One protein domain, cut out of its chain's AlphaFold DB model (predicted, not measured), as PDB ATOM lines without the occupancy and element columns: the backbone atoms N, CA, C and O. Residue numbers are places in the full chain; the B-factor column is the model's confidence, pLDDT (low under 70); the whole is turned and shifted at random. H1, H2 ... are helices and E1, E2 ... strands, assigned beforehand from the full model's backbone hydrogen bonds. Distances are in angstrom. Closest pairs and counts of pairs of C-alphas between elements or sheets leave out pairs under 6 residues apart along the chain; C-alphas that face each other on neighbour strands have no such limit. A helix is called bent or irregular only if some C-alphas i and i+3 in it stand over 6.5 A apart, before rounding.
ATOM      1  N   VAL A 173     309.294 -92.654 519.537       88.56
ATOM      2  CA  VAL A 173     308.846 -92.657 518.137       88.56
ATOM      3  C   VAL A 173     307.404 -92.166 518.000       88.56
ATOM      4  O   VAL A 173     307.125 -91.341 517.133       88.56
ATOM      5  N   LYS A 174     306.480 -92.620 518.856       86.44
ATOM      6  CA  LYS A 174     305.090 -92.126 518.865       86.44
ATOM      7  C   LYS A 174     305.017 -90.634 519.170       86.44
ATOM      8  O   LYS A 174     304.220 -89.928 518.563       86.44
ATOM      9  N   LYS A 175     305.839 -90.154 520.109       87.12
ATOM     10  CA  LYS A 175     305.897 -88.745 520.504       87.12
ATOM     11  C   LYS A 175     306.454 -87.886 519.378       87.12
ATOM     12  O   LYS A 175     305.844 -86.871 519.069       87.12
ATOM     13  N   ALA A 176     307.573 -88.287 518.774       93.31
ATOM     14  CA  ALA A 176     308.189 -87.575 517.659       93.31
ATOM     15  C   ALA A 176     307.327 -87.638 516.390       93.31
ATOM     16  O   ALA A 176     307.263 -86.671 515.634       93.31
ATOM     17  N   GLY A 177     306.633 -88.758 516.175       94.62
ATOM     18  CA  GLY A 177     305.820 -89.027 514.991       94.62
ATOM     19  C   GLY A 177     306.601 -89.617 513.815       94.62
ATOM     20  O   GLY A 177     306.007 -90.033 512.823       94.62
ATOM     21  N   TYR A 178     307.929 -89.699 513.917       95.62
ATOM     22  CA  TYR A 178     308.810 -90.244 512.888       95.62
ATOM     23  C   TYR A 178     310.085 -90.841 513.492       95.62
ATOM     24  O   TYR A 178     310.397 -90.610 514.658       95.62
ATOM     25  N   TYR A 179     310.822 -91.614 512.690       95.00
ATOM     26  CA  TYR A 179     312.136 -92.139 513.053       95.00
ATOM     27  C   TYR A 179     313.014 -92.429 511.826       95.00
ATOM     28  O   TYR A 179     312.506 -92.890 510.795       95.00
ATOM     29  N   PRO A 180     314.335 -92.193 511.909       93.69
ATOM     30  CA  PRO A 180     315.269 -92.645 510.886       93.69
ATOM     31  C   PRO A 180     315.365 -94.176 510.895       93.69
ATOM     32  O   PRO A 180     315.404 -94.809 511.949       93.69
ATOM     33  N   ALA A 181     315.421 -94.779 509.710       92.19
ATOM     34  CA  ALA A 181     315.627 -96.215 509.547       92.19
ATOM     35  C   ALA A 181     317.040 -96.528 509.051       92.19
ATOM     36  O   ALA A 181     317.814 -95.634 508.713       92.19
ATOM     37  N   ASN A 182     317.365 -97.824 508.995       90.25
ATOM     38  CA  ASN A 182     318.632 -98.308 508.454       90.25
ATOM     39  C   ASN A 182     318.896 -97.705 507.072       90.25
ATOM     40  O   ASN A 182     317.984 -97.590 506.260       90.25
ATOM     41  N   ASP A 183     320.140 -97.381 506.754       93.31
ATOM     42  CA  ASP A 183     320.475 -96.855 505.433       93.31
ATOM     43  C   ASP A 183     320.236 -97.903 504.335       93.31
ATOM     44  O   ASP A 183     320.365 -99.108 504.563       93.31
ATOM     45  N   LEU A 184     319.900 -97.444 503.131       91.88
ATOM     46  CA  LEU A 184     319.970 -98.251 501.918       91.88
ATOM     47  C   LEU A 184     321.372 -98.100 501.321       91.88
ATOM     48  O   LEU A 184     321.779 -97.001 500.940       91.88
ATOM     49  N   ILE A 185     322.115 -99.200 501.240       91.12
ATOM     50  CA  ILE A 185     323.457 -99.221 500.653       91.12
ATOM     51  C   ILE A 185     323.327 -99.475 499.149       91.12
ATOM     52  O   ILE A 185     322.845-100.528 498.736       91.12
ATOM     53  N   ILE A 186     323.782 -98.523 498.338       88.69
ATOM     54  CA  ILE A 186     323.859 -98.645 496.879       88.69
ATOM     55  C   ILE A 186     325.307 -98.949 496.441       88.69
ATOM     56  O   ILE A 186     326.172 -99.255 497.267       88.69
ATOM     57  N   ALA A 187     325.582 -98.912 495.132       77.06
ATOM     58  CA  ALA A 187     326.904 -99.213 494.578       77.06
ATOM     59  C   ALA A 187     328.042 -98.418 495.262       77.06
ATOM     60  O   ALA A 187     327.865 -97.275 495.693       77.06
ATOM     61  N   ASP A 188     329.207 -99.061 495.389       81.06
ATOM     62  CA  ASP A 188     330.424 -98.526 496.020       81.06
ATOM     63  C   ASP A 188     330.282 -98.093 497.490       81.06
ATOM     64  O   ASP A 188     331.037 -97.253 497.982       81.06
ATOM     65  N   GLY A 189     329.317 -98.670 498.215       83.75
ATOM     66  CA  GLY A 189     329.106 -98.382 499.636       83.75
ATOM     67  C   GLY A 189     328.502 -97.002 499.900       83.75
ATOM     68  O   GLY A 189     328.479 -96.553 501.046       83.75
ATOM     69  N   LYS A 190     328.013 -96.319 498.857       92.38
ATOM     70  CA  LYS A 190     327.255 -95.076 499.007       92.38
ATOM     71  C   LYS A 190     325.910 -95.383 499.671       92.38
ATOM     72  O   LYS A 190     325.319 -96.432 499.433       92.38
ATOM     73  N   THR A 191     325.418 -94.467 500.498       94.06
ATOM     74  CA  THR A 191     324.218 -94.690 501.316       94.06
ATOM     75  C   THR A 191     323.121 -93.683 501.005       94.06
ATOM     76  O   THR A 191     323.360 -92.473 501.038       94.06
ATOM     77  N   VAL A 192     321.908 -94.180 500.785       95.38
ATOM     78  CA  VAL A 192     320.670 -93.397 500.768       95.38
ATOM     79  C   VAL A 192     320.001 -93.546 502.130       95.38
ATOM     80  O   VAL A 192     319.902 -94.650 502.666       95.38
ATOM     81  N   LYS A 193     319.580 -92.432 502.723       96.81
ATOM     82  CA  LYS A 193     318.976 -92.416 504.056       96.81
ATOM     83  C   LYS A 193     317.476 -92.676 503.968       96.81
ATOM     84  O   LYS A 193     316.852 -92.349 502.958       96.81
ATOM     85  N   ARG A 194     316.905 -93.245 505.033       96.19
ATOM     86  CA  ARG A 194     315.470 -93.531 505.161       96.19
ATOM     87  C   ARG A 194     314.893 -92.886 506.412       96.19
ATOM     88  O   ARG A 194     315.528 -92.905 507.464       96.19
ATOM     89  N   VAL A 195     313.670 -92.381 506.310       96.88
ATOM     90  CA  VAL A 195     312.871 -91.917 507.453       96.88
ATOM     91  C   VAL A 195     311.452 -92.452 507.322       96.88
ATOM     92  O   VAL A 195     310.885 -92.440 506.230       96.88
ATOM     93  N   PHE A 196     310.888 -92.935 508.423       96.12
ATOM     94  CA  PHE A 196     309.494 -93.353 508.500       96.12
ATOM     95  C   PHE A 196     308.696 -92.362 509.328       96.12
ATOM     96  O   PHE A 196     309.129 -92.009 510.419       96.12
ATOM     97  N   PHE A 197     307.504 -91.999 508.867       96.12
ATOM     98  CA  PHE A 197     306.500 -91.356 509.710       96.12
ATOM     99  C   PHE A 197     305.571 -92.434 510.249       96.12
ATOM    100  O   PHE A 197     305.002 -93.222 509.492       96.12
ATOM    101  N   TYR A 198     305.493 -92.507 511.573       91.00
ATOM    102  CA  TYR A 198     304.982 -93.660 512.305       91.00
ATOM    103  C   TYR A 198     303.464 -93.825 512.187       91.00
ATOM    104  O   TYR A 198     302.989 -94.961 512.131       91.00
ATOM    105  N   LEU A 199     302.724 -92.712 512.163       88.44
ATOM    106  CA  LEU A 199     301.268 -92.678 512.039       88.44
ATOM    107  C   LEU A 199     300.848 -91.526 511.124       88.44
ATOM    108  O   LEU A 199     301.000 -90.350 511.462       88.44
ATOM    109  N   GLY A 200     300.302 -91.894 509.972       91.88
ATOM    110  CA  GLY A 200     299.526 -91.036 509.094       91.88
ATOM    111  C   GLY A 200     298.120 -91.592 508.904       91.88
ATOM    112  O   GLY A 200     297.870 -92.766 509.155       91.88
ATOM    113  N   GLU A 201     297.204 -90.760 508.443       95.62
ATOM    114  CA  GLU A 201     295.871 -91.145 507.984       95.62
ATOM    115  C   GLU A 201     295.728 -90.658 506.546       95.62
ATOM    116  O   GLU A 201     295.972 -89.481 506.268       95.62
ATOM    117  N   ILE A 202     295.394 -91.561 505.626       95.69
ATOM    118  CA  ILE A 202     295.100 -91.181 504.243       95.69
ATOM    119  C   ILE A 202     293.694 -90.588 504.228       95.69
ATOM    120  O   ILE A 202     292.726 -91.256 504.578       95.69
ATOM    121  N   MET A 203     293.609 -89.317 503.851       95.62
ATOM    122  CA  MET A 203     292.362 -88.559 503.768       95.62
ATOM    123  C   MET A 203     291.733 -88.665 502.379       95.62
ATOM    124  O   MET A 203     290.511 -88.703 502.256       95.62
ATOM    125  N   ASP A 204     292.572 -88.674 501.343       95.56
ATOM    126  CA  ASP A 204     292.185 -88.884 499.951       95.56
ATOM    127  C   ASP A 204     293.354 -89.518 499.189       95.56
ATOM    128  O   ASP A 204     294.527 -89.246 499.468       95.56
ATOM    129  N   ALA A 205     293.035 -90.360 498.213       96.06
ATOM    130  CA  ALA A 205     294.011 -90.994 497.344       96.06
ATOM    131  C   ALA A 205     293.455 -91.052 495.919       96.06
ATOM    132  O   ALA A 205     292.436 -91.687 495.635       96.06
ATOM    133  N   LYS A 206     294.149 -90.402 494.989       96.00
ATOM    134  CA  LYS A 206     293.670 -90.191 493.620       96.00
ATOM    135  C   LYS A 206     294.804 -90.255 492.609       96.00
ATOM    136  O   LYS A 206     295.980 -90.252 492.950       96.00
ATOM    137  N   ILE A 207     294.432 -90.314 491.335       96.06
ATOM    138  CA  ILE A 207     295.371 -90.153 490.225       96.06
ATOM    139  C   ILE A 207     295.169 -88.755 489.652       96.06
ATOM    140  O   ILE A 207     294.070 -88.441 489.188       96.06
ATOM    141  N   GLU A 208     296.229 -87.951 489.639       95.62
ATOM    142  CA  GLU A 208     296.259 -86.651 488.971       95.62
ATOM    143  C   GLU A 208     297.358 -86.655 487.908       95.62
ATOM    144  O   GLU A 208     298.512 -86.982 488.173       95.62
ATOM    145  N   GLU A 209     296.979 -86.315 486.675       89.56
ATOM    146  CA  GLU A 209     297.859 -86.324 485.503       89.56
ATOM    147  C   GLU A 209     298.570 -87.672 485.278       89.56
ATOM    148  O   GLU A 209     298.021 -88.570 484.638       89.56
ATOM    149  N   SER A 210     299.797 -87.797 485.782       92.19
ATOM    150  CA  SER A 210     300.676 -88.960 485.638       92.19
ATOM    151  C   SER A 210     301.245 -89.438 486.974       92.19
ATOM    152  O   SER A 210     302.218 -90.187 486.990       92.19
ATOM    153  N   GLU A 211     300.642 -89.033 488.092       95.31
ATOM    154  CA  GLU A 211     301.078 -89.405 489.435       95.31
ATOM    155  C   GLU A 211     299.897 -89.880 490.287       95.31
ATOM    156  O   GLU A 211     298.744 -89.487 490.095       95.31
ATOM    157  N   MET A 212     300.196 -90.764 491.231       96.31
ATOM    158  CA  MET A 212     299.311 -91.066 492.348       96.31
ATOM    159  C   MET A 212     299.540 -89.984 493.396       96.31
ATOM    160  O   MET A 212     300.690 -89.722 493.746       96.31
ATOM    161  N   VAL A 213     298.467 -89.365 493.868       96.81
ATOM    162  CA  VAL A 213     298.475 -88.269 494.836       96.81
ATOM    163  C   VAL A 213     297.746 -88.724 496.092       96.81
ATOM    164  O   VAL A 213     296.633 -89.247 496.008       96.81
ATOM    165  N   PHE A 214     298.386 -88.526 497.238       96.50
ATOM    166  CA  PHE A 214     297.908 -88.924 498.555       96.50
ATOM    167  C   PHE A 214     297.845 -87.693 499.446       96.50
ATOM    168  O   PHE A 214     298.882 -87.106 499.767       96.50
ATOM    169  N   ASP A 215     296.639 -87.330 499.861       96.94
ATOM    170  CA  ASP A 215     296.425 -86.317 500.882       96.94
ATOM    171  C   ASP A 215     296.420 -87.019 502.239       96.94
ATOM    172  O   ASP A 215     295.600 -87.897 502.511       96.94
ATOM    173  N   LEU A 216     297.382 -86.666 503.083       97.06
ATOM    174  CA  LEU A 216     297.681 -87.345 504.337       97.06
ATOM    175  C   LEU A 216     297.586 -86.378 505.507       97.06
ATOM    176  O   LEU A 216     298.037 -85.235 505.431       97.06
ATOM    177  N   LYS A 217     297.087 -86.880 506.630       97.06
ATOM    178  CA  LYS A 217     297.209 -86.240 507.937       97.06
ATOM    179  C   LYS A 217     298.262 -86.984 508.752       97.06
ATOM    180  O   LYS A 217     298.076 -88.149 509.082       97.06
ATOM    181  N   LEU A 218     299.376 -86.332 509.063       95.75
ATOM    182  CA  LEU A 218     300.484 -86.884 509.845       95.75
ATOM    183  C   LEU A 218     300.458 -86.342 511.272       95.75
ATOM    184  O   LEU A 218     300.156 -85.169 511.481       95.75
ATOM    185  N   ASN A 219     300.839 -87.168 512.248       94.06
ATOM    186  CA  ASN A 219     301.103 -86.700 513.608       94.06
ATOM    187  C   ASN A 219     302.613 -86.546 513.815       94.06
ATOM    188  O   ASN A 219     303.341 -87.530 513.707       94.06
ATOM    189  N   ILE A 220     303.081 -85.328 514.092       94.00
ATOM    190  CA  ILE A 220     304.496 -85.025 514.336       94.00
ATOM    191  C   ILE A 220     304.589 -84.191 515.609       94.00
ATOM    192  O   ILE A 220     303.971 -83.134 515.706       94.00
ATOM    193  N   ASN A 221     305.373 -84.641 516.590       91.75
ATOM    194  CA  ASN A 221     305.499 -83.974 517.891       91.75
ATOM    195  C   ASN A 221     304.145 -83.699 518.578       91.75
ATOM    196  O   ASN A 221     303.966 -82.655 519.202       91.75
ATOM    197  N   ARG A 222     303.206 -84.656 518.487       88.75
ATOM    198  CA  ARG A 222     301.825 -84.578 519.014       88.75
ATOM    199  C   ARG A 222     300.933 -83.521 518.350       88.75
ATOM    200  O   ARG A 222     299.846 -83.251 518.856       88.75
ATOM    201  N   GLU A 223     301.355 -82.954 517.229       92.62
ATOM    202  CA  GLU A 223     300.574 -82.013 516.431       92.62
ATOM    203  C   GLU A 223     300.170 -82.660 515.103       92.62
ATOM    204  O   GLU A 223     300.926 -83.442 514.522       92.62
ATOM    205  N   GLU A 224     298.962 -82.350 514.634       95.12
ATOM    206  CA  GLU A 224     298.452 -82.838 513.353       95.12
ATOM    207  C   GLU A 224     298.855 -81.888 512.223       95.12
ATOM    208  O   GLU A 224     298.645 -80.677 512.310       95.12
ATOM    209  N   PHE A 225     299.397 -82.452 511.146       96.62
ATOM    210  CA  PHE A 225     299.781 -81.728 509.941       96.62
ATOM    211  C   PHE A 225     299.180 -82.381 508.702       96.62
ATOM    212  O   PHE A 225     299.113 -83.604 508.608       96.62
ATOM    213  N   LEU A 226     298.792 -81.568 507.728       97.50
ATOM    214  CA  LEU A 226     298.333 -82.022 506.422       97.50
ATOM    215  C   LEU A 226     299.492 -81.996 505.430       97.50
ATOM    216  O   LEU A 226     300.270 -81.046 505.404       97.50
ATOM    217  N   THR A 227     299.611 -83.013 504.589       97.50
ATOM    218  CA  THR A 227     300.599 -83.037 503.513       97.50
ATOM    219  C   THR A 227     300.041 -83.738 502.289       97.50
ATOM    220  O   THR A 227     299.234 -84.657 502.412       97.50
ATOM    221  N   THR A 228     300.493 -83.318 501.116       97.12
ATOM    222  CA  THR A 228     300.167 -83.967 499.849       97.12
ATOM    223  C   THR A 228     301.439 -84.591 499.308       97.12
ATOM    224  O   THR A 228     302.426 -83.894 499.064       97.12
ATOM    225  N   LEU A 229     301.424 -85.907 499.131       96.19
ATOM    226  CA  LEU A 229     302.536 -86.662 498.568       96.19
ATOM    227  C   LEU A 229     302.160 -87.168 497.186       96.19
ATOM    228  O   LEU A 229     301.023 -87.585 496.970       96.19
ATOM    229  N   SER A 230     303.121 -87.195 496.267       95.00
ATOM    230  CA  SER A 230     302.915 -87.783 494.950       95.00
ATOM    231  C   SER A 230     304.017 -88.765 494.575       95.00
ATOM    232  O   SER A 230     305.168 -88.643 495.000       95.00
ATOM    233  N   ALA A 231     303.640 -89.785 493.807       95.19
ATOM    234  CA  ALA A 231     304.566 -90.764 493.261       95.19
ATOM    235  C   ALA A 231     303.994 -91.421 491.999       95.19
ATOM    236  O   ALA A 231     302.802 -91.708 491.904       95.19
ATOM    237  N   GLN A 232     304.863 -91.739 491.042       94.75
ATOM    238  CA  GLN A 232     304.491 -92.547 489.872       94.75
ATOM    239  C   GLN A 232     304.432 -94.042 490.208       94.75
ATOM    240  O   GLN A 232     303.572 -94.774 489.707       94.75
ATOM    241  N   LYS A 233     305.359 -94.482 491.064       94.69
ATOM    242  CA  LYS A 233     305.461 -95.837 491.598       94.69
ATOM    243  C   LYS A 233     306.005 -95.799 493.019       94.69
ATOM    244  O   LYS A 233     306.881 -94.986 493.309       94.69
ATOM    245  N   LEU A 234     305.523 -96.692 493.875       94.62
ATOM    246  CA  LEU A 234     306.000 -96.855 495.248       94.62
ATOM    247  C   LEU A 234     305.794 -98.290 495.736       94.62
ATOM    248  O   LEU A 234     305.056 -99.060 495.116       94.62
ATOM    249  N   SER A 235     306.420 -98.640 496.852       93.44
ATOM    250  CA  SER A 235     306.156 -99.909 497.530       93.44
ATOM    251  C   SER A 235     304.943 -99.823 498.434       93.44
ATOM    252  O   SER A 235     304.806 -98.893 499.221       93.44
ATOM    253  N   TYR A 236     304.075-100.818 498.355       92.38
ATOM    254  CA  TYR A 236     302.852-100.884 499.128       92.38
ATOM    255  C   TYR A 236     302.773-102.185 499.917       92.38
ATOM    256  O   TYR A 236     302.994-103.269 499.369       92.38
ATOM    257  N   GLU A 237     302.403-102.080 501.186       90.06
ATOM    258  CA  GLU A 237     302.133-103.219 502.053       90.06
ATOM    259  C   GLU A 237     300.803-103.029 502.790       90.06
ATOM    260  O   GLU A 237     300.473-101.947 503.270       90.06
ATOM    261  N   LYS A 238     300.033-104.110 502.918       83.81
ATOM    262  CA  LYS A 238     298.898-104.176 503.841       83.81
ATOM    263  C   LYS A 238     299.285-105.135 504.955       83.81
ATOM    264  O   LYS A 238     299.551-106.300 504.663       83.81
ATOM    265  N   GLU A 239     299.308-104.667 506.205       72.94
ATOM    266  CA  GLU A 239     299.907-105.380 507.353       72.94
ATOM    267  C   GLU A 239     299.411-106.836 507.508       72.94
ATOM    268  O   GLU A 239     300.155-107.722 507.931       72.94
ATOM    269  N   MET A 240     298.169-107.124 507.095       63.75
ATOM    270  CA  MET A 240     297.590-108.474 507.139       63.75
ATOM    271  C   MET A 240     298.140-109.461 506.091       63.75
ATOM    272  O   MET A 240     298.029-110.667 506.302       63.75
ATOM    273  N   ASP A 241     298.706-108.989 504.976       68.81
ATOM    274  CA  ASP A 241     299.166-109.834 503.857       68.81
ATOM    275  C   ASP A 241     300.686-110.090 503.901       68.81
ATOM    276  O   ASP A 241     301.172-111.067 503.332       68.81
ATOM    277  N   ARG A 242     301.455-109.235 504.602       68.50
ATOM    278  CA  ARG A 242     302.935-109.276 504.711       68.50
ATOM    279  C   ARG A 242     303.683-109.403 503.373       68.50
ATOM    280  O   ARG A 242     304.853-109.779 503.343       68.50
ATOM    281  N   SER A 243     303.008-109.134 502.258       79.56
ATOM    282  CA  SER A 243     303.600-109.115 500.927       79.56
ATOM    283  C   SER A 243     303.760-107.665 500.492       79.56
ATOM    284  O   SER A 243     302.755-106.985 500.264       79.56
ATOM    285  N   THR A 244     305.001-107.211 500.344       84.88
ATOM    286  CA  THR A 244     305.307-105.943 499.680       84.88
ATOM    287  C   THR A 244     305.003-106.075 498.191       84.88
ATOM    288  O   THR A 244     305.368-107.066 497.553       84.88
ATOM    289  N   ARG A 245     304.304-105.092 497.630       89.31
ATOM    290  CA  ARG A 245     303.897-105.056 496.222       89.31
ATOM    291  C   ARG A 245     304.267-103.716 495.605       89.31
ATOM    292  O   ARG A 245     304.309-102.702 496.292       89.31
ATOM    293  N   GLU A 246     304.474-103.696 494.293       92.12
ATOM    294  CA  GLU A 246     304.543-102.434 493.554       92.12
ATOM    295  C   GLU A 246     303.139-101.824 493.449       92.12
ATOM    296  O   GLU A 246     302.205-102.461 492.947       92.12
ATOM    297  N   LEU A 247     303.010-100.568 493.869       93.25
ATOM    298  CA  LEU A 247     301.877 -99.710 493.563       93.25
ATOM    299  C   LEU A 247     302.255 -98.762 492.423       93.25
ATOM    300  O   LEU A 247     303.304 -98.121 492.450       93.25
ATOM    301  N   SER A 248     301.393 -98.673 491.417       94.88
ATOM    302  CA  SER A 248     301.579 -97.880 490.205       94.88
ATOM    303  C   SER A 248     300.237 -97.359 489.696       94.88
ATOM    304  O   SER A 248     299.177 -97.874 490.054       94.88
ATOM    305  N   LEU A 249     300.264 -96.427 488.743       94.69
ATOM    306  CA  LEU A 249     299.051 -95.945 488.066       94.69
ATOM    307  C   LEU A 249     298.169 -97.071 487.494       94.69
ATOM    308  O   LEU A 249     296.950 -96.926 487.419       94.69
ATOM    309  N   SER A 250     298.782 -98.178 487.062       95.06
ATOM    310  CA  SER A 250     298.081 -99.271 486.379       95.06
ATOM    311  C   SER A 250     297.243-100.149 487.307       95.06
ATOM    312  O   SER A 250     296.248-100.710 486.856       95.06
ATOM    313  N   ASN A 251     297.626-100.240 488.583       94.31
ATOM    314  CA  ASN A 251     296.984-101.091 489.585       94.31
ATOM    315  C   ASN A 251     296.456-100.304 490.795       94.31
ATOM    316  O   ASN A 251     295.889-100.896 491.703       94.31
ATOM    317  N   PHE A 252     296.593 -98.974 490.813       93.00
ATOM    318  CA  PHE A 252     296.160 -98.115 491.918       93.00
ATOM    319  C   PHE A 252     294.706 -98.352 492.348       93.00
ATOM    320  O   PHE A 252     294.414 -98.429 493.535       93.00
ATOM    321  N   LYS A 253     293.799 -98.533 491.379       91.50
ATOM    322  CA  LYS A 253     292.362 -98.751 491.627       91.50
ATOM    323  C   LYS A 253     292.026-100.123 492.219       91.50
ATOM    324  O   LYS A 253     290.882-100.332 492.612       91.50
ATOM    325  N   ASP A 254     292.984-101.046 492.244       91.19
ATOM    326  CA  ASP A 254     292.787-102.397 492.773       91.19
ATOM    327  C   ASP A 254     292.966-102.450 494.300       91.19
ATOM    328  O   ASP A 254     292.685-103.477 494.921       91.19
ATOM    329  N   TYR A 255     293.428-101.353 494.905       88.38
ATOM    330  CA  TYR A 255     293.713-101.255 496.328       88.38
ATOM    331  C   TYR A 255     292.777-100.260 497.010       88.38
ATOM    332  O   TYR A 255     292.460 -99.198 496.479       88.38
ATOM    333  N   ASP A 256     292.354-100.634 498.210       86.62
ATOM    334  CA  ASP A 256     291.664 -99.756 499.145       86.62
ATOM    335  C   ASP A 256     292.720 -98.990 499.943       86.62
ATOM    336  O   ASP A 256     293.551 -99.627 500.595       86.62
ATOM    337  N   MET A 257     292.715 -97.664 499.817       88.38
ATOM    338  CA  MET A 257     293.738 -96.767 500.366       88.38
ATOM    339  C   MET A 257     293.283 -96.064 501.642       88.38
ATOM    340  O   MET A 257     294.015 -95.225 502.152       88.38
ATOM    341  N   ASP A 258     292.106 -96.388 502.164       85.69
ATOM    342  CA  ASP A 258     291.592 -95.728 503.353       85.69
ATOM    343  C   ASP A 258     292.223 -96.327 504.618       85.69
ATOM    344  O   ASP A 258     292.318 -97.548 504.780       85.69
ATOM    345  N   GLY A 259     292.620 -95.458 505.550       87.19
ATOM    346  CA  GLY A 259     292.985 -95.858 506.907       87.19
ATOM    347  C   GLY A 259     294.306 -95.304 507.425       87.19
ATOM    348  O   GLY A 259     294.914 -94.383 506.870       87.19
ATOM    349  N   ILE A 260     294.725 -95.880 508.552       92.12
ATOM    350  CA  ILE A 260     295.974 -95.533 509.220       92.12
ATOM    351  C   ILE A 260     297.121 -96.127 508.413       92.12
ATOM    352  O   ILE A 260     297.122 -97.307 508.075       92.12
ATOM    353  N   THR A 261     298.127 -95.315 508.136       93.19
ATOM    354  CA  THR A 261     299.290 -95.709 507.358       93.19
ATOM    355  C   THR A 261     300.581 -95.369 508.081       93.19
ATOM    356  O   THR A 261     300.672 -94.428 508.866       93.19
ATOM    357  N   GLN A 262     301.621 -96.119 507.757       93.81
ATOM    358  CA  GLN A 262     303.001 -95.719 507.942       93.81
ATOM    359  C   GLN A 262     303.575 -95.351 506.570       93.81
ATOM    360  O   GLN A 262     303.333 -96.054 505.589       93.81
ATOM    361  N   VAL A 263     304.317 -94.246 506.484       95.31
ATOM    362  CA  VAL A 263     304.958 -93.806 505.232       95.31
ATOM    363  C   VAL A 263     306.469 -93.783 505.387       95.31
ATOM    364  O   VAL A 263     306.978 -93.387 506.435       95.31
ATOM    365  N   MET A 264     307.191 -94.193 504.348       95.94
ATOM    366  CA  MET A 264     308.647 -94.083 504.271       95.94
ATOM    367  C   MET A 264     309.042 -93.067 503.214       95.94
ATOM    368  O   MET A 264     308.452 -93.012 502.129       95.94
ATOM    369  N   PHE A 265     310.135 -92.369 503.490       97.44
ATOM    370  CA  PHE A 265     310.809 -91.536 502.519       97.44
ATOM    371  C   PHE A 265     312.292 -91.865 502.392       97.44
ATOM    372  O   PHE A 265     312.938 -92.248 503.372       97.44
ATOM    373  N   PHE A 266     312.844 -91.617 501.204       97.50
ATOM    374  CA  PHE A 266     314.285 -91.515 500.995       97.50
ATOM    375  C   PHE A 266     314.762 -90.066 501.002       97.50
ATOM    376  O   PHE A 266     314.049 -89.160 500.570       97.50
ATOM    377  N   TYR A 267     316.008 -89.865 501.421       97.69
ATOM    378  CA  TYR A 267     316.735 -88.614 501.231       97.69
ATOM    379  C   TYR A 267     318.242 -88.861 501.131       97.69
ATOM    380  O   TYR A 267     318.755 -89.938 501.455       97.69
ATOM    381  N   LEU A 268     318.971 -87.847 500.678       97.00
ATOM    382  CA  LEU A 268     320.426 -87.860 500.604       97.00
ATOM    383  C   LEU A 268     321.005 -86.929 501.661       97.00
ATOM    384  O   LEU A 268     320.494 -85.835 501.871       97.00
ATOM    385  N   ASP A 269     322.114 -87.323 502.278       94.94
ATOM    386  CA  ASP A 269     322.891 -86.391 503.097       94.94
ATOM    387  C   ASP A 269     323.375 -85.209 502.234       94.94
ATOM    388  O   ASP A 269     323.750 -85.389 501.070       94.94
ATOM    389  N   GLU A 270     323.400 -83.996 502.789       95.31
ATOM    390  CA  GLU A 270     323.893 -82.790 502.105       95.31
ATOM    391  C   GLU A 270     325.285 -83.000 501.471       95.31
ATOM    392  O   GLU A 270     325.546 -82.558 500.344       95.31
ATOM    393  N   LYS A 271     326.160 -83.744 502.159       94.06
ATOM    394  CA  LYS A 271     327.529 -84.057 501.725       94.06
ATOM    395  C   LYS A 271     327.611 -85.247 500.771       94.06
ATOM    396  O   LYS A 271     328.703 -85.559 500.296       94.06
ATOM    397  N   SER A 272     326.493 -85.912 500.483       93.56
ATOM    398  CA  SER A 272     326.452 -87.052 499.572       93.56
ATOM    399  C   SER A 272     326.935 -86.662 498.174       93.56
ATOM    400  O   SER A 272     326.557 -85.623 497.623       93.56
ATOM    401  N   ASN A 273     327.766 -87.518 497.586       93.88
ATOM    402  CA  ASN A 273     328.225 -87.425 496.202       93.88
ATOM    403  C   ASN A 273     327.496 -88.416 495.278       93.88
ATOM    404  O   ASN A 273     327.981 -88.684 494.179       93.88
ATOM    405  N   ILE A 274     326.367 -88.972 495.728       95.31
ATOM    406  CA  ILE A 274     325.496 -89.810 494.903       95.31
ATOM    407  C   ILE A 274     324.978 -88.975 493.728       95.31
ATOM    408  O   ILE A 274     324.632 -87.801 493.883       95.31
ATOM    409  N   THR A 275     324.944 -89.597 492.556       95.38
ATOM    410  CA  THR A 275     324.414 -89.067 491.298       95.38
ATOM    411  C   THR A 275     323.258 -89.936 490.801       95.38
ATOM    412  O   THR A 275     323.088 -91.069 491.250       95.38
ATOM    413  N   ASN A 276     322.479 -89.445 489.830       95.25
ATOM    414  CA  ASN A 276     321.454 -90.259 489.170       95.25
ATOM    415  C   ASN A 276     322.042 -91.548 488.582       95.25
ATOM    416  O   ASN A 276     321.432 -92.602 488.705       95.25
ATOM    417  N   ALA A 277     323.235 -91.478 487.981       94.88
ATOM    418  CA  ALA A 277     323.886 -92.637 487.375       94.88
ATOM    419  C   ALA A 277     324.174 -93.742 488.402       94.88
ATOM    420  O   ALA A 277     323.945 -94.908 488.101       94.88
ATOM    421  N   ASP A 278     324.589 -93.377 489.620       94.88
ATOM    422  CA  ASP A 278     324.838 -94.344 490.699       94.88
ATOM    423  C   ASP A 278     323.558 -95.093 491.105       94.88
ATOM    424  O   ASP A 278     323.578 -96.301 491.343       94.88
ATOM    425  N   ILE A 279     322.433 -94.372 491.189       94.19
ATOM    426  CA  ILE A 279     321.134 -94.961 491.535       94.19
ATOM    427  C   ILE A 279     320.635 -95.836 490.386       94.19
ATOM    428  O   ILE A 279     320.227 -96.964 490.625       94.19
ATOM    429  N   LEU A 280     320.717 -95.367 489.139       93.56
ATOM    430  CA  LEU A 280     320.292 -96.143 487.971       93.56
ATOM    431  C   LEU A 280     321.128 -97.415 487.786       93.56
ATOM    432  O   LEU A 280     320.584 -98.461 487.438       93.56
ATOM    433  N   GLU A 281     322.431 -97.358 488.068       92.50
ATOM    434  CA  GLU A 281     323.283 -98.547 488.097       92.50
ATOM    435  C   GLU A 281     322.803 -99.541 489.160       92.50
ATOM    436  O   GLU A 281     322.663-100.732 488.874       92.50
ATOM    437  N   TYR A 282     322.492 -99.062 490.368       92.00
ATOM    438  CA  TYR A 282     321.902 -99.890 491.418       92.00
ATOM    439  C   TYR A 282     320.571-100.525 490.972       92.00
ATOM    440  O   TYR A 282     320.415-101.735 491.111       92.00
ATOM    441  N   CYS A 283     319.678 -99.747 490.359       91.56
ATOM    442  CA  CYS A 283     318.360-100.188 489.891       91.56
ATOM    443  C   CYS A 283     318.414-101.181 488.723       91.56
ATOM    444  O   CYS A 283     317.458-101.913 488.479       91.56
ATOM    445  N   SER A 284     319.522-101.211 487.979       89.50
ATOM    446  CA  SER A 284     319.707-102.132 486.853       89.50
ATOM    447  C   SER A 284     320.059-103.569 487.268       89.50
ATOM    448  O   SER A 284     320.180-104.444 486.408       89.50
ATOM    449  N   LYS A 285     320.244-103.833 488.568       85.06
ATOM    450  CA  LYS A 285     320.572-105.167 489.089       85.06
ATOM    451  C   LYS A 285     319.315-106.046 489.146       85.06
ATOM    452  O   LYS A 285     318.231-105.564 489.457       85.06
ATOM    453  N   GLU A 286     319.465-107.345 488.863       62.56
ATOM    454  CA  GLU A 286     318.337-108.297 488.756       62.56
ATOM    455  C   GLU A 286     317.529-108.460 490.063       62.56
ATOM    456  O   GLU A 286     316.376-108.874 490.010       62.56
ATOM    457  N   GLU A 287     318.097-108.089 491.217       69.06
ATOM    458  CA  GLU A 287     317.479-108.197 492.549       69.06
ATOM    459  C   GLU A 287     317.334-106.825 493.228       69.06
ATOM    460  O   GLU A 287     317.764-106.616 494.363       69.06
ATOM    461  N   THR A 288     316.774-105.847 492.520       66.00
ATOM    462  CA  THR A 288     316.448-104.558 493.137       66.00
ATOM    463  C   THR A 288     315.316-104.745 494.152       66.00
ATOM    464  O   THR A 288     314.240-105.231 493.806       66.00
ATOM    465  N   ASP A 289     315.571-104.375 495.409       77.25
ATOM    466  CA  ASP A 289     314.587-104.421 496.495       77.25
ATOM    467  C   ASP A 289     313.345-103.597 496.121       77.25
ATOM    468  O   ASP A 289     313.482-102.466 495.633       77.25
ATOM    469  N   PHE A 290     312.144-104.141 496.356       79.19
ATOM    470  CA  PHE A 290     310.879-103.464 496.056       79.19
ATOM    471  C   PHE A 290     310.872-102.066 496.670       79.19
ATOM    472  O   PHE A 290     310.525-101.102 495.991       79.19
ATOM    473  N   ASP A 291     311.377-101.932 497.898       79.75
ATOM    474  CA  ASP A 291     311.478-100.675 498.646       79.75
ATOM    475  C   ASP A 291     312.195 -99.547 497.893       79.75
ATOM    476  O   ASP A 291     312.011 -98.378 498.220       79.75
ATOM    477  N   SER A 292     312.987 -99.862 496.865       89.00
ATOM    478  CA  SER A 292     313.728 -98.882 496.070       89.00
ATOM    479  C   SER A 292     313.062 -98.470 494.748       89.00
ATOM    480  O   SER A 292     313.592 -97.599 494.060       89.00
ATOM    481  N   ILE A 293     311.874 -98.993 494.412       91.69
ATOM    482  CA  ILE A 293     311.160 -98.674 493.157       91.69
ATOM    483  C   ILE A 293     310.931 -97.166 492.986       91.69
ATOM    484  O   ILE A 293     311.180 -96.615 491.908       91.69
ATOM    485  N   ALA A 294     310.492 -96.478 494.041       92.62
ATOM    486  CA  ALA A 294     310.278 -95.034 493.992       92.62
ATOM    487  C   ALA A 294     311.587 -94.271 493.745       92.62
ATOM    488  O   ALA A 294     311.638 -93.366 492.915       92.62
ATOM    489  N   LEU A 295     312.671 -94.680 494.414       94.31
ATOM    490  CA  LEU A 295     313.995 -94.087 494.237       94.31
ATOM    491  C   LEU A 295     314.489 -94.245 492.791       94.31
ATOM    492  O   LEU A 295     314.972 -93.279 492.202       94.31
ATOM    493  N   CYS A 296     314.320 -95.436 492.213       93.62
ATOM    494  CA  CYS A 296     314.654 -95.715 490.818       93.62
ATOM    495  C   CYS A 296     313.849 -94.835 489.859       93.62
ATOM    496  O   CYS A 296     314.419 -94.185 488.987       93.62
ATOM    497  N   THR A 297     312.538 -94.736 490.084       93.38
ATOM    498  CA  THR A 297     311.635 -93.933 489.248       93.38
ATOM    499  C   THR A 297     311.990 -92.441 489.296       93.38
ATOM    500  O   THR A 297     312.015 -91.755 488.271       93.38
ATOM    501  N   ILE A 298     312.339 -91.922 490.477       94.12
ATOM    502  CA  ILE A 298     312.793 -90.535 490.632       94.12
ATOM    503  C   ILE A 298     314.141 -90.300 489.943       94.12
ATOM    504  O   ILE A 298     314.322 -89.257 489.320       94.12
ATOM    505  N   ALA A 299     315.079 -91.249 489.991       94.25
ATOM    506  CA  ALA A 299     316.375 -91.101 489.325       94.25
ATOM    507  C   ALA A 299     316.282 -91.072 487.788       94.25
ATOM    508  O   ALA A 299     317.166 -90.512 487.135       94.25
ATOM    509  N   GLU A 300     315.226 -91.638 487.203       94.12
ATOM    510  CA  GLU A 300     314.956 -91.562 485.762       94.12
ATOM    511  C   GLU A 300     314.338 -90.221 485.343       94.12
ATOM    512  O   GLU A 300     314.549 -89.759 484.222       94.12
ATOM    513  N   THR A 301     313.577 -89.589 486.238       92.56
ATOM    514  CA  THR A 301     312.690 -88.467 485.895       92.56
ATOM    515  C   THR A 301     313.150 -87.120 486.446       92.56
ATOM    516  O   THR A 301     312.820 -86.080 485.877       92.56
ATOM    517  N   ARG A 302     313.923 -87.107 487.536       94.12
ATOM    518  CA  ARG A 302     314.312 -85.898 488.276       94.12
ATOM    519  C   ARG A 302     315.768 -85.937 488.711       94.12
ATOM    520  O   ARG A 302     316.402 -86.984 488.771       94.12
ATOM    521  N   ASN A 303     316.320 -84.775 489.048       94.81
ATOM    522  CA  ASN A 303     317.677 -84.679 489.571       94.81
ATOM    523  C   ASN A 303     317.704 -85.048 491.062       94.81
ATOM    524  O   ASN A 303     317.193 -84.313 491.903       94.81
ATOM    525  N   ILE A 304     318.363 -86.155 491.407       95.12
ATOM    526  CA  ILE A 304     318.382 -86.674 492.785       95.12
ATOM    527  C   ILE A 304     319.089 -85.741 493.778       95.12
ATOM    528  O   ILE A 304     318.867 -85.831 494.981       95.12
ATOM    529  N   SER A 305     319.912 -84.804 493.293       94.19
ATOM    530  CA  SER A 305     320.569 -83.812 494.154       94.19
ATOM    531  C   SER A 305     319.608 -82.793 494.783       94.19
ATOM    532  O   SER A 305     320.004 -82.121 495.734       94.19
ATOM    533  N   GLU A 306     318.361 -82.708 494.304       96.06
ATOM    534  CA  GLU A 306     317.295 -81.892 494.904       96.06
ATOM    535  C   GLU A 306     316.872 -82.415 496.289       96.06
ATOM    536  O   GLU A 306     316.497 -81.633 497.159       96.06
ATOM    537  N   PHE A 307     317.026 -83.719 496.540       96.94
ATOM    538  CA  PHE A 307     316.565 -84.404 497.757       96.94
ATOM    539  C   PHE A 307     317.640 -84.466 498.851       96.94
ATOM    540  O   PHE A 307     317.780 -85.453 499.578       96.94
ATOM    541  N   LYS A 308     318.470 -83.422 498.925       97.00
ATOM    542  CA  LYS A 308     319.568 -83.320 499.888       97.00
ATOM    543  C   LYS A 308     319.127 -82.640 501.177       97.00
ATOM    544  O   LYS A 308     318.722 -81.476 501.180       97.00
ATOM    545  N   VAL A 309     319.308 -83.345 502.285       97.25
ATOM    546  CA  VAL A 309     318.970 -82.913 503.638       97.25
ATOM    547  C   VAL A 309     320.225 -82.967 504.505       97.25
ATOM    548  O   VAL A 309     320.955 -83.955 504.523       97.25
ATOM    549  N   LYS A 310     320.503 -81.873 505.219       95.19
ATOM    550  CA  LYS A 310     321.664 -81.770 506.114       95.19
ATOM    551  C   LYS A 310     321.497 -82.596 507.385       95.19
ATOM    552  O   LYS A 310     322.449 -83.198 507.860       95.19
ATOM    553  N   ASP A 311     320.302 -82.527 507.951       96.38
ATOM    554  CA  ASP A 311     319.914 -83.143 509.209       96.38
ATOM    555  C   ASP A 311     318.395 -83.322 509.159       96.38
ATOM    556  O   ASP A 311     317.682 -82.365 508.833       96.38
ATOM    557  N   ILE A 312     317.917 -84.553 509.357       96.50
ATOM    558  CA  ILE A 312     316.506 -84.890 509.140       96.50
ATOM    559  C   ILE A 312     315.607 -84.265 510.206       96.50
ATOM    560  O   ILE A 312     314.559 -83.721 509.862       96.50
ATOM    561  N   ASP A 313     316.060 -84.242 511.458       95.88
ATOM    562  CA  ASP A 313     315.294 -83.689 512.572       95.88
ATOM    563  C   ASP A 313     315.131 -82.180 512.399       95.88
ATOM    564  O   ASP A 313     314.031 -81.632 512.510       95.88
ATOM    565  N   LYS A 314     316.222 -81.500 512.031       96.44
ATOM    566  CA  LYS A 314     316.186 -80.075 511.714       96.44
ATOM    567  C   LYS A 314     315.305 -79.783 510.501       96.44
ATOM    568  O   LYS A 314     314.578 -78.797 510.525       96.44
ATOM    569  N   TYR A 315     315.368 -80.599 509.449       97.56
ATOM    570  CA  TYR A 315     314.536 -80.395 508.263       97.56
ATOM    571  C   TYR A 315     313.048 -80.514 508.586       97.56
ATOM    572  O   TYR A 315     312.283 -79.632 508.209       97.56
ATOM    573  N   ILE A 316     312.648 -81.549 509.327       96.62
ATOM    574  CA  ILE A 316     311.254 -81.725 509.749       96.62
ATOM    575  C   ILE A 316     310.809 -80.549 510.621       96.62
ATOM    576  O   ILE A 316     309.723 -80.010 510.422       96.62
ATOM    577  N   GLU A 317     311.654 -80.093 511.544       96.06
ATOM    578  CA  GLU A 317     311.351 -78.934 512.382       96.06
ATOM    579  C   GLU A 317     311.230 -77.625 511.582       96.06
ATOM    580  O   GLU A 317     310.336 -76.819 511.847       96.06
ATOM    581  N   ASP A 318     312.101 -77.407 510.596       96.19
ATOM    582  CA  ASP A 318     312.049 -76.242 509.712       96.19
ATOM    583  C   ASP A 318     310.762 -76.270 508.861       96.19
ATOM    584  O   ASP A 318     310.061 -75.258 508.793       96.19
ATOM    585  N   VAL A 319     310.400 -77.434 508.302       95.69
ATOM    586  CA  VAL A 319     309.147 -77.643 507.552       95.69
ATOM    587  C   VAL A 319     307.928 -77.338 508.426       95.69
ATOM    588  O   VAL A 319     307.047 -76.587 508.003       95.69
ATOM    589  N   ARG A 320     307.897 -77.841 509.668       94.56
ATOM    590  CA  ARG A 320     306.816 -77.562 510.630       94.56
ATOM    591  C   ARG A 320     306.684 -76.076 510.936       94.56
ATOM    592  O   ARG A 320     305.583 -75.534 510.903       94.56
ATOM    593  N   LYS A 321     307.798 -75.393 511.207       93.75
ATOM    594  CA  LYS A 321     307.805 -73.947 511.494       93.75
ATOM    595  C   LYS A 321     307.373 -73.098 510.307       93.75
ATOM    596  O   LYS A 321     306.860 -72.002 510.515       93.75
ATOM    597  N   SER A 322     307.605 -73.582 509.091       93.06
ATOM    598  CA  SER A 322     307.138 -72.940 507.864       93.06
ATOM    599  C   SER A 322     305.709 -73.318 507.467       93.06
ATOM    600  O   SER A 322     305.256 -72.855 506.426       93.06
ATOM    601  N   SER A 323     305.016 -74.156 508.249       92.50
ATOM    602  CA  SER A 323     303.650 -74.564 507.921       92.50
ATOM    603  C   SER A 323     302.688 -73.375 507.949       92.50
ATOM    604  O   SER A 323     302.691 -72.558 508.872       92.50
ATOM    605  N   GLU A 324     301.849 -73.297 506.924       88.75
ATOM    606  CA  GLU A 324     300.719 -72.375 506.847       88.75
ATOM    607  C   GLU A 324     299.444 -73.205 507.007       88.75
ATOM    608  O   GLU A 324     299.281 -74.226 506.341       88.75
ATOM    609  N   ASP A 325     298.572 -72.820 507.943       90.75
ATOM    610  CA  ASP A 325     297.313 -73.521 508.244       90.75
ATOM    611  C   ASP A 325     297.470 -75.036 508.518       90.75
ATOM    612  O   ASP A 325     296.584 -75.837 508.225       90.75
ATOM    613  N   GLY A 326     298.610 -75.437 509.095       91.62
ATOM    614  CA  GLY A 326     298.920 -76.836 509.410       91.62
ATOM    615  C   GLY A 326     299.335 -77.677 508.202       91.62
ATOM    616  O   GLY A 326     299.484 -78.890 508.334       91.62
ATOM    617  N   VAL A 327     299.547 -77.069 507.032       95.94
ATOM    618  CA  VAL A 327     300.017 -77.762 505.829       95.94
ATOM    619  C   VAL A 327     301.545 -77.776 505.789       95.94
ATOM    620  O   VAL A 327     302.193 -76.735 505.902       95.94
ATOM    621  N   VAL A 328     302.130 -78.958 505.604       96.38
ATOM    622  CA  VAL A 328     303.576 -79.182 505.485       96.38
ATOM    623  C   VAL A 328     303.935 -79.769 504.125       96.38
ATOM    624  O   VAL A 328     303.207 -80.589 503.562       96.38
ATOM    625  N   ASN A 329     305.097 -79.371 503.606       95.44
ATOM    626  CA  ASN A 329     305.622 -79.851 502.333       95.44
ATOM    627  C   ASN A 329     306.989 -80.516 502.538       95.44
ATOM    628  O   ASN A 329     307.940 -79.868 502.974       95.44
ATOM    629  N   PHE A 330     307.074 -81.801 502.199       96.44
ATOM    630  CA  PHE A 330     308.295 -82.603 502.285       96.44
ATOM    631  C   PHE A 330     309.032 -82.675 500.939       96.44
ATOM    632  O   PHE A 330     309.406 -83.744 500.466       96.44
ATOM    633  N   ASP A 331     309.256 -81.519 500.321       95.44
ATOM    634  CA  ASP A 331     309.832 -81.342 498.982       95.44
ATOM    635  C   ASP A 331     311.224 -81.968 498.769       95.44
ATOM    636  O   ASP A 331     311.603 -82.278 497.637       95.44
ATOM    637  N   LYS A 332     311.990 -82.166 499.846       96.94
ATOM    638  CA  LYS A 332     313.328 -82.779 499.824       96.94
ATOM    639  C   LYS A 332     313.324 -84.264 500.153       96.94
ATOM    640  O   LYS A 332     314.398 -84.860 500.249       96.94
ATOM    641  N   LEU A 333     312.150 -84.858 500.328       97.25
ATOM    642  CA  LEU A 333     311.981 -86.274 500.610       97.25
ATOM    643  C   LEU A 333     311.341 -86.973 499.406       97.25
ATOM    644  O   LEU A 333     310.433 -86.453 498.766       97.25
ATOM    645  N   ILE A 334     311.814 -88.177 499.099       96.69
ATOM    646  CA  ILE A 334     311.247 -89.025 498.046       96.69
ATOM    647  C   ILE A 334     310.252 -89.972 498.700       96.69
ATOM    648  O   ILE A 334     310.669 -90.848 499.456       96.69
ATOM    649  N   PHE A 335     308.960 -89.816 498.413       95.56
ATOM    650  CA  PHE A 335     307.931 -90.711 498.938       95.56
ATOM    651  C   PHE A 335     308.086 -92.112 498.341       95.56
ATOM    652  O   PHE A 335     308.060 -92.277 497.123       95.56
ATOM    653  N   ALA A 336     308.314 -93.109 499.200       92.19
ATOM    654  CA  ALA A 336     308.870 -94.384 498.765       92.19
ATOM    655  C   ALA A 336     308.030 -95.611 499.102       92.19
ATOM    656  O   ALA A 336     308.002 -96.565 498.322       92.19
ATOM    657  N   PHE A 337     307.367 -95.598 500.254       91.50
ATOM    658  CA  PHE A 337     306.631 -96.757 500.731       91.50
ATOM    659  C   PHE A 337     305.413 -96.343 501.551       91.50
ATOM    660  O   PHE A 337     305.481 -95.389 502.331       91.50
ATOM    661  N   LEU A 338     304.325 -97.090 501.375       91.31
ATOM    662  CA  LEU A 338     303.045 -96.943 502.056       91.31
ATOM    663  C   LEU A 338     302.670 -98.284 502.702       91.31
ATOM    664  O   LEU A 338     302.491 -99.274 501.995       91.31
ATOM    665  N   MET A 339     302.516 -98.321 504.025       91.38
ATOM    666  CA  MET A 339     302.011 -99.494 504.745       91.38
ATOM    667  C   MET A 339     300.703 -99.172 505.446       91.38
ATOM    668  O   MET A 339     300.708 -98.431 506.427       91.38
ATOM    669  N   LEU A 340     299.611 -99.791 505.001       88.56
ATOM    670  CA  LEU A 340     298.327 -99.701 505.689       88.56
ATOM    671  C   LEU A 340     298.314-100.592 506.927       88.56
ATOM    672  O   LEU A 340     298.568-101.801 506.842       88.56
ATOM    673  N   ARG A 341     297.962 -99.976 508.051       81.44
ATOM    674  CA  ARG A 341     297.707-100.615 509.337       81.44
ATOM    675  C   ARG A 341     296.204-100.898 509.490       81.44
ATOM    676  O   ARG A 341     295.397-100.160 508.923       81.44
TER     677      ARG A 341
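This is residues 173 to 341 of the 342 residues of an uncharacterized protein of Candidatus Dojkabacteria bacterium HGW-Dojkabacteria-1 (UniProt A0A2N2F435). A strongly twisted sheet of eight strands makes the body and curls round H3, which packs on E5 and E8, with H2 on H3. The long strand E2 bends sharply and the E3 and E4 hairpin turns with it, bringing the last residue of E4 near E8; H5 is beside the strands, near E1. The 169 printed residues hold five named helices and eight named strands, in the order H1 E1 E2 E3 E4 E5 E6 E7 H2 H3 H4 H5 E8. The branched sheet is mixed, with E5 and E8 its parallel pair; the class is mixed, helices and strands. The whole is compact and rounded, with a radius of gyration of the C-alphas of 15.3 A and spans of 40 by 37 by 30 A.

H1, residues 173 to 176, begins at C-alpha 173 (308.846, -92.657, 518.137). E1 is 178 to 185, 21.1 A; E2 191 to 208, 31.6 A; E3 211 to 220, 25.5 A; E4 223 to 231, 25.1 A; E5 233 to 238; E6 245 to 248; and E7 259 to 269, 31.6 A. H2 is 276 to 283, H3 290 to 301, 18.2 A, H4 304 to 307 and H5 312 to 321, 14.2 A. E8, 334 to 340, ends at C-alpha 340 (298.327, -99.701, 505.689).

E1 to E4 form a meander, each strand the antiparallel neighbour of the one before: N 181 and O 194 are 2.9 A apart, N 206 and O 213 2.9 A, N 214 and O 229 2.8 A. E2 bends by 114 degrees at residue 203, and E3 by 55 degrees at residue 217. E1 and E3 lie on one side of E2, antiparallel E7 on the other, with N 195 and O 265 3.0 A apart. E7 and E8 are antiparallel, with N 264 and O 337 2.9 A apart; E8 and E5 are parallel, with N 237 and O 338 2.9 A apart. E5 and E6 are a hairpin, with N 236 and O 245 2.8 A apart. The closest C-alphas of H3 and E5 are those of Ala 294 and Leu 234, 4.8 A apart. H3 is irregular: C-alphas 291 and 294 are 7.4 A apart. H2 and H3, a helical hairpin, touch, closest at the C-alphas of Asn 276 and Ala 299, 5.2 A; they run opposite ways at a shallow tilt of 33 degrees, only just short of steep. H4 only grazes the sheet, with residues 304 to 307. H1 and H5 are on the sheet, over none of its strands, at heights over the sheet of 6.0 A and 6.1 A. In H2 and H5 every O i to N i+4 pair is within hydrogen-bond range, in H3 6 of 8; H1 and H4 are too short for such a pair.

The two C-alphas farthest apart, those of Glu 286 and Asp 325, are 45.1 A apart. The printed part has no cut. The link from H5 to E8, 12 residues, is long. Mean pLDDT of the printed part is 92.0; residues 240 to 242 and 286 to 288 are under 70.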